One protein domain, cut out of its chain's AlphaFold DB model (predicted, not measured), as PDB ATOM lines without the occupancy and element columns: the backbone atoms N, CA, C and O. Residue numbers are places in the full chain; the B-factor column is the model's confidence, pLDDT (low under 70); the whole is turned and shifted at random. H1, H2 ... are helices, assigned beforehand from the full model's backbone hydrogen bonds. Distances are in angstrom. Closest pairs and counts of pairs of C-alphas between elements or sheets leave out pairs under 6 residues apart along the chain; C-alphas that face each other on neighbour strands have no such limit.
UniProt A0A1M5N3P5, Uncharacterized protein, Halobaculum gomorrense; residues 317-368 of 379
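AT A GLANCE: This is residues 317 to 368 of the 379 residues of an uncharacterized protein of Halobaculum gomorrense (UniProt A0A1M5N3P5). What does the backbone look like? Two helices, H1 and H2, stand as a loose, open V, nearest each other at Glu 318 in H1 and Leu 354 in H2, and the long loop of residues 331 to 347 joins them across the wide side. The tail, residues 359 to 368, folds back on itself beyond the end of H2. How much is regular, and how large is it? The printed part has 52 residues, with two named helices in the order H1, H2 and no named strand; the class is all helix, though the helices hold 25 of the 52 residues. It is only just compact, close to loose, with a radius of gyration of the C-alphas of 11.5 A and spans of 31 by 21 by 18 A.

HOW THE PARTS SIT: How do the helices stand? H1, residues 317 to 330, and H2, residues 348 to 358, are close but not clearly touching, with 1 pair of C-alphas within 8 A. The closest C-alphas, those of Glu 318 and Leu 354, are 7.5 A apart. Their lines stand at a steep tilt of 51 degrees, and they run opposite ways. What do their backbones show? In H1 and H2 every O i to N i+4 pair is within hydrogen-bond range.

IN THESE COORDINATES: Where is H1? From C-alpha 317 at (35.024, -2.178, -2.836) to C-alpha 330 it measures 19.7 A. Where is H2? It measures 15.4 A from C-alpha 348 to C-alpha 358 at (36.813, -1.843, 10.140).

THE WHOLE: How far does it reach? The two C-alphas farthest apart, those of Glu 336 and Val 368, are 32.1 A apart. Is it continuous and confident? The printed part has no cut, and the link from H1 to H2 is long, with 17 residues. The mean pLDDT of the printed part is 95.2, and no printed residue is under 70.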
ATOM      1  N   SER A 317      35.662  -0.869  -3.019       96.69
ATOM      2  CA  SER A 317      35.024  -2.178  -2.836       96.69
ATOM      3  C   SER A 317      34.469  -2.410  -1.430       96.69
ATOM      4  O   SER A 317      33.536  -3.183  -1.267       96.69
ATOM      5  N   GLU A 318      35.018  -1.760  -0.400       97.44
ATOM      6  CA  GLU A 318      34.436  -1.834   0.948       97.44
ATOM      7  C   GLU A 318      33.155  -1.014   1.050       97.44
ATOM      8  O   GLU A 318      32.220  -1.443   1.716       97.44
ATOM      9  N   LYS A 319      33.103   0.146   0.384       97.81
ATOM     10  CA  LYS A 319      31.878   0.942   0.294       97.81
ATOM     11  C   LYS A 319      30.806   0.194  -0.502       97.81
ATOM     12  O   LYS A 319      29.704   0.044   0.010       97.81
ATOM     13  N   GLU A 320      31.158  -0.323  -1.682       97.38
ATOM     14  CA  GLU A 320      30.265  -1.144  -2.516       97.38
ATOM     15  C   GLU A 320      29.713  -2.333  -1.722       97.38
ATOM     16  O   GLU A 320      28.514  -2.582  -1.738       97.38
ATOM     17  N   GLN A 321      30.560  -3.016  -0.945       97.38
ATOM     18  CA  GLN A 321      30.105  -4.128  -0.117       97.38
ATOM     19  C   GLN A 321      29.114  -3.686   0.976       97.38
ATOM     20  O   GLN A 321      28.171  -4.418   1.258       97.38
ATOM     21  N   ILE A 322      29.309  -2.528   1.621       97.31
ATOM     22  CA  ILE A 322      28.359  -2.019   2.630       97.31
ATOM     23  C   ILE A 322      27.003  -1.716   1.985       97.31
ATOM     24  O   ILE A 322      25.978  -2.080   2.554       97.31
ATOM     25  N   GLU A 323      27.000  -1.096   0.806       97.88
ATOM     26  CA  GLU A 323      25.779  -0.828   0.034       97.88
ATOM     27  C   GLU A 323      25.078  -2.141  -0.336       97.88
ATOM     28  O   GLU A 323      23.915  -2.327   0.006       97.88
ATOM     29  N   GLY A 324      25.813  -3.119  -0.874       97.50
ATOM     30  CA  GLY A 324      25.254  -4.431  -1.206       97.50
ATOM     31  C   GLY A 324      24.743  -5.225   0.006       97.50
ATOM     32  O   GLY A 324      23.821  -6.028  -0.126       97.50
ATOM     33  N   VAL A 325      25.301  -5.002   1.204       97.50
ATOM     34  CA  VAL A 325      24.756  -5.559   2.455       97.50
ATOM     35  C   VAL A 325      23.410  -4.925   2.799       97.50
ATOM     36  O   VAL A 325      22.505  -5.654   3.197       97.50
ATOM     37  N   LEU A 326      23.275  -3.603   2.666       97.12
ATOM     38  CA  LEU A 326      22.009  -2.911   2.913       97.12
ATOM     39  C   LEU A 326      20.933  -3.397   1.941       97.12
ATOM     40  O   LEU A 326      19.867  -3.800   2.399       97.12
ATOM     41  N   ASP A 327      21.252  -3.465   0.648       96.06
ATOM     42  CA  ASP A 327      20.328  -3.929  -0.392       96.06
ATOM     43  C   ASP A 327      19.882  -5.375  -0.138       96.06
ATOM     44  O   ASP A 327      18.696  -5.683  -0.133       96.06
ATOM     45  N   ALA A 328      20.818  -6.285   0.158       95.88
ATOM     46  CA  ALA A 328      20.474  -7.683   0.414       95.88
ATOM     47  C   ALA A 328      19.594  -7.874   1.660       95.88
ATOM     48  O   ALA A 328      18.773  -8.788   1.688       95.88
ATOM     49  N   VAL A 329      19.777  -7.045   2.696       95.38
ATOM     50  CA  VAL A 329      18.929  -7.072   3.896       95.38
ATOM     51  C   VAL A 329      17.556  -6.473   3.602       95.38
ATOM     52  O   VAL A 329      16.561  -7.061   4.015       95.38
ATOM     53  N   ALA A 330      17.501  -5.341   2.896       94.06
ATOM     54  CA  ALA A 330      16.253  -4.682   2.519       94.06
ATOM     55  C   ALA A 330      15.376  -5.592   1.643       94.06
ATOM     56  O   ALA A 330      14.179  -5.706   1.889       94.06
ATOM     57  N   ASP A 331      15.993  -6.320   0.711       90.81
ATOM     58  CA  ASP A 331      15.307  -7.251  -0.188       90.81
ATOM     59  C   ASP A 331      15.005  -8.623   0.451       90.81
ATOM     60  O   ASP A 331      14.438  -9.496  -0.203       90.81
ATOM     61  N   GLY A 332      15.446  -8.881   1.689       89.69
ATOM     62  CA  GLY A 332      15.276 -10.185   2.345       89.69
ATOM     63  C   GLY A 332      16.092 -11.339   1.734       89.69
ATOM     64  O   GLY A 332      15.821 -12.501   2.014       89.69
ATOM     65  N   ARG A 333      17.126 -11.054   0.935       91.12
ATOM     66  CA  ARG A 333      17.898 -12.059   0.170       91.12
ATOM     67  C   ARG A 333      19.058 -12.701   0.937       91.12
ATOM     68  O   ARG A 333      19.814 -13.494   0.380       91.12
ATOM     69  N   VAL A 334      19.255 -12.355   2.209       92.56
ATOM     70  CA  VAL A 334      20.414 -12.819   2.997       92.56
ATOM     71  C   VAL A 334      20.438 -14.342   3.150       92.56
ATOM     72  O   VAL A 334      21.507 -14.941   3.021       92.56
ATOM     73  N   ASP A 335      19.286 -14.970   3.388       88.31
ATOM     74  CA  ASP A 335      19.197 -16.418   3.627       88.31
ATOM     75  C   ASP A 335      19.343 -17.262   2.347       88.31
ATOM     76  O   ASP A 335      19.608 -18.465   2.411       88.31
ATOM     77  N   GLU A 336      19.272 -16.629   1.175       90.75
ATOM     78  CA  GLU A 336      19.510 -17.266  -0.125       90.75
ATOM     79  C   GLU A 336      21.010 -17.435  -0.430       90.75
ATOM     80  O   GLU A 336      21.403 -18.305  -1.216       90.75
ATOM     81  N   ILE A 337      21.863 -16.622   0.203       94.50
ATOM     82  CA  ILE A 337      23.303 -16.568  -0.070       94.50
ATOM     83  C   ILE A 337      24.006 -17.741   0.611       94.50
ATOM     84  O   ILE A 337      24.127 -17.816   1.839       94.50
ATOM     85  N   ARG A 338      24.565 -18.657  -0.186       94.31
ATOM     86  CA  ARG A 338      25.252 -19.833   0.356       94.31
ATOM     87  C   ARG A 338      26.623 -19.451   0.884       94.31
ATOM     88  O   ARG A 338      27.278 -18.517   0.426       94.31
ATOM     89  N   GLU A 339      27.127 -20.264   1.807       93.06
ATOM     90  CA  GLU A 339      28.444 -20.056   2.421       93.06
ATOM     91  C   GLU A 339      29.573 -19.911   1.381       93.06
ATOM     92  O   GLU A 339      30.467 -19.079   1.548       93.06
ATOM     93  N   ALA A 340      29.503 -20.684   0.291       95.19
ATOM     94  CA  ALA A 340      30.497 -20.693  -0.780       95.19
ATOM     95  C   ALA A 340      30.344 -19.550  -1.803       95.19
ATOM     96  O   ALA A 340      31.262 -19.345  -2.600       95.19
ATOM     97  N   ASP A 341      29.251 -18.782  -1.760       96.25
ATOM     98  CA  ASP A 341      28.972 -17.679  -2.687       96.25
ATOM     99  C   ASP A 341      29.737 -16.416  -2.254       96.25
ATOM    100  O   ASP A 341      29.184 -15.352  -1.999       96.25
ATOM    101  N   VAL A 342      31.062 -16.534  -2.132       94.56
ATOM    102  CA  VAL A 342      31.976 -15.504  -1.596       94.56
ATOM    103  C   VAL A 342      32.107 -14.250  -2.471       94.56
ATOM    104  O   VAL A 342      32.892 -13.351  -2.158       94.56
ATOM    105  N   TYR A 343      31.382 -14.197  -3.584       94.69
ATOM    106  CA  TYR A 343      31.299 -13.033  -4.459       94.69
ATOM    107  C   TYR A 343      30.074 -12.162  -4.163       94.69
ATOM    108  O   TYR A 343      30.118 -10.989  -4.509       94.69
ATOM    109  N   GLU A 344      29.064 -12.693  -3.469       96.38
ATOM    110  CA  GLU A 344      27.893 -11.937  -3.013       96.38
ATOM    111  C   GLU A 344      28.273 -10.997  -1.868       96.38
ATOM    112  O   GLU A 344      28.938 -11.417  -0.918       96.38
ATOM    113  N   ASP A 345      27.844  -9.737  -1.913       95.88
ATOM    114  CA  ASP A 345      28.318  -8.711  -0.973       95.88
ATOM    115  C   ASP A 345      27.906  -8.963   0.479       95.88
ATOM    116  O   ASP A 345      28.718  -8.772   1.393       95.88
ATOM    117  N   ALA A 346      26.701  -9.500   0.683       96.75
ATOM    118  CA  ALA A 346      26.195  -9.895   1.994       96.75
ATOM    119  C   ALA A 346      26.666 -11.283   2.464       96.75
ATOM    120  O   ALA A 346      26.280 -11.725   3.552       96.75
ATOM    121  N   ASN A 347      27.547 -11.965   1.715       97.69
ATOM    122  CA  ASN A 347      28.096 -13.254   2.132       97.69
ATOM    123  C   ASN A 347      28.722 -13.178   3.536       97.69
ATOM    124  O   ASN A 347      29.570 -12.331   3.844       97.69
ATOM    125  N   ARG A 348      28.368 -14.151   4.382       95.81
ATOM    126  CA  ARG A 348      28.757 -14.202   5.796       95.81
ATOM    127  C   ARG A 348      30.264 -14.072   6.031       95.81
ATOM    128  O   ARG A 348      30.663 -13.432   7.007       95.81
ATOM    129  N   TYR A 349      31.120 -14.676   5.202       96.19
ATOM    130  CA  TYR A 349      32.572 -14.575   5.384       96.19
ATOM    131  C   TYR A 349      33.109 -13.197   5.027       96.19
ATOM    132  O   TYR A 349      33.923 -12.662   5.785       96.19
ATOM    133  N   ARG A 350      32.610 -12.587   3.949       96.38
ATOM    134  CA  ARG A 350      32.989 -11.219   3.582       96.38
ATOM    135  C   ARG A 350      32.541 -10.220   4.644       96.38
ATOM    136  O   ARG A 350      33.354  -9.412   5.084       96.38
ATOM    137  N   THR A 351      31.297 -10.306   5.116       96.81
ATOM    138  CA  THR A 351      30.763  -9.401   6.151       96.81
ATOM    139  C   THR A 351      31.548  -9.527   7.459       96.81
ATOM    140  O   THR A 351      31.881  -8.531   8.102       96.81
ATOM    141  N   ARG A 352      31.941 -10.751   7.845       96.69
ATOM    142  CA  ARG A 352      32.795 -10.982   9.025       96.69
ATOM    143  C   ARG A 352      34.209 -10.435   8.852       96.69
ATOM    144  O   ARG A 352      34.748  -9.897   9.817       96.69
ATOM    145  N   TYR A 353      34.804 -10.586   7.668       96.94
ATOM    146  CA  TYR A 353      36.118 -10.021   7.359       96.94
ATOM    147  C   TYR A 353      36.085  -8.492   7.422       96.94
ATOM    148  O   TYR A 353      36.923  -7.892   8.092       96.94
ATOM    149  N   LEU A 354      35.075  -7.875   6.801       96.62
ATOM    150  CA  LEU A 354      34.880  -6.429   6.813       96.62
ATOM    151  C   LEU A 354      34.715  -5.904   8.243       96.62
ATOM    152  O   LEU A 354      35.415  -4.975   8.640       96.62
ATOM    153  N   ARG A 355      33.884  -6.570   9.059       96.81
ATOM    154  CA  ARG A 355      33.727  -6.239  10.480       96.81
ATOM    155  C   ARG A 355      35.049  -6.322  11.244       96.81
ATOM    156  O   ARG A 355      35.374  -5.402  11.976       96.81
ATOM    157  N   ALA A 356      35.823  -7.395  11.061       97.31
ATOM    158  CA  ALA A 356      37.111  -7.570  11.742       97.31
ATOM    159  C   ALA A 356      38.171  -6.539  11.319       97.31
ATOM    160  O   ALA A 356      39.112  -6.289  12.064       97.31
ATOM    161  N   LYS A 357      38.046  -5.981  10.112       96.81
ATOM    162  CA  LYS A 357      38.961  -4.971   9.584       96.81
ATOM    163  C   LYS A 357      38.581  -3.552  10.007       96.81
ATOM    164  O   LYS A 357      39.478  -2.758  10.270       96.81
ATOM    165  N   LEU A 358      37.288  -3.220   9.983       96.19
ATOM    166  CA  LEU A 358      36.813  -1.843  10.140       96.19
ATOM    167  C   LEU A 358      36.427  -1.473  11.572       96.19
ATOM    168  O   LEU A 358      36.456  -0.289  11.885       96.19
ATOM    169  N   PHE A 359      36.045  -2.429  12.419       96.31
ATOM    170  CA  PHE A 359      35.637  -2.132  13.794       96.31
ATOM    171  C   PHE A 359      36.849  -2.133  14.725       96.31
ATOM    172  O   PHE A 359      37.692  -3.028  14.639       96.31
ATOM    173  N   ASP A 360      36.926  -1.138  15.608       94.56
ATOM    174  CA  ASP A 360      37.918  -1.114  16.685       94.56
ATOM    175  C   ASP A 360      37.523  -2.042  17.855       94.56
ATOM    176  O   ASP A 360      36.467  -2.683  17.850       94.56
ATOM    177  N   ASP A 361      38.375  -2.105  18.882       93.06
ATOM    178  CA  ASP A 361      38.143  -2.932  20.074       93.06
ATOM    179  C   ASP A 361      36.929  -2.470  20.911       93.06
ATOM    180  O   ASP A 361      36.433  -3.228  21.748       93.06
ATOM    181  N   HIS A 362      36.429  -1.252  20.678       91.50
ATOM    182  CA  HIS A 362      35.239  -0.687  21.315       91.50
ATOM    183  C   HIS A 362      33.962  -0.911  20.488       91.50
ATOM    184  O   HIS A 362      32.869  -0.609  20.959       91.50
ATOM    185  N   GLY A 363      34.075  -1.490  19.287       92.12
ATOM    186  CA  GLY A 363      32.946  -1.723  18.392       92.12
ATOM    187  C   GLY A 363      32.564  -0.512  17.537       92.12
ATOM    188  O   GLY A 363      31.471  -0.504  16.971       92.12
ATOM    189  N   ASN A 364      33.445   0.477  17.396       95.00
ATOM    190  CA  ASN A 364      33.214   1.648  16.559       95.00
ATOM    191  C   ASN A 364      33.616   1.377  15.108       95.00
ATOM    192  O   ASN A 364      34.756   0.990  14.821       95.00
ATOM    193  N   LEU A 365      32.700   1.637  14.173       94.88
ATOM    194  CA  LEU A 365      32.982   1.540  12.744       94.88
ATOM    195  C   LEU A 365      34.026   2.591  12.342       94.88
ATOM    196  O   LEU A 365      33.843   3.789  12.537       94.88
ATOM    197  N   GLY A 366      35.146   2.140  11.782       94.44
ATOM    198  CA  GLY A 366      36.247   3.008  11.376       94.44
ATOM    199  C   GLY A 366      36.974   3.693  12.540       94.44
ATOM    200  O   GLY A 366      37.710   4.647  12.290       94.44
ATOM    201  N   GLY A 367      36.770   3.239  13.785       94.00
ATOM    202  CA  GLY A 367      37.292   3.887  14.994       94.00
ATOM    203  C   GLY A 367      36.614   5.221  15.332       94.00
ATOM    204  O   GLY A 367      37.195   6.032  16.052       94.00
ATOM    205  N   VAL A 368      35.424   5.480  14.778       95.06
ATOM    206  CA  VAL A 368      34.651   6.709  15.002       95.06
ATOM    207  C   VAL A 368      33.469   6.403  15.930       95.06
ATOM    208  O   VAL A 368      32.607   5.618  15.535       95.06
TER     209      VAL A 368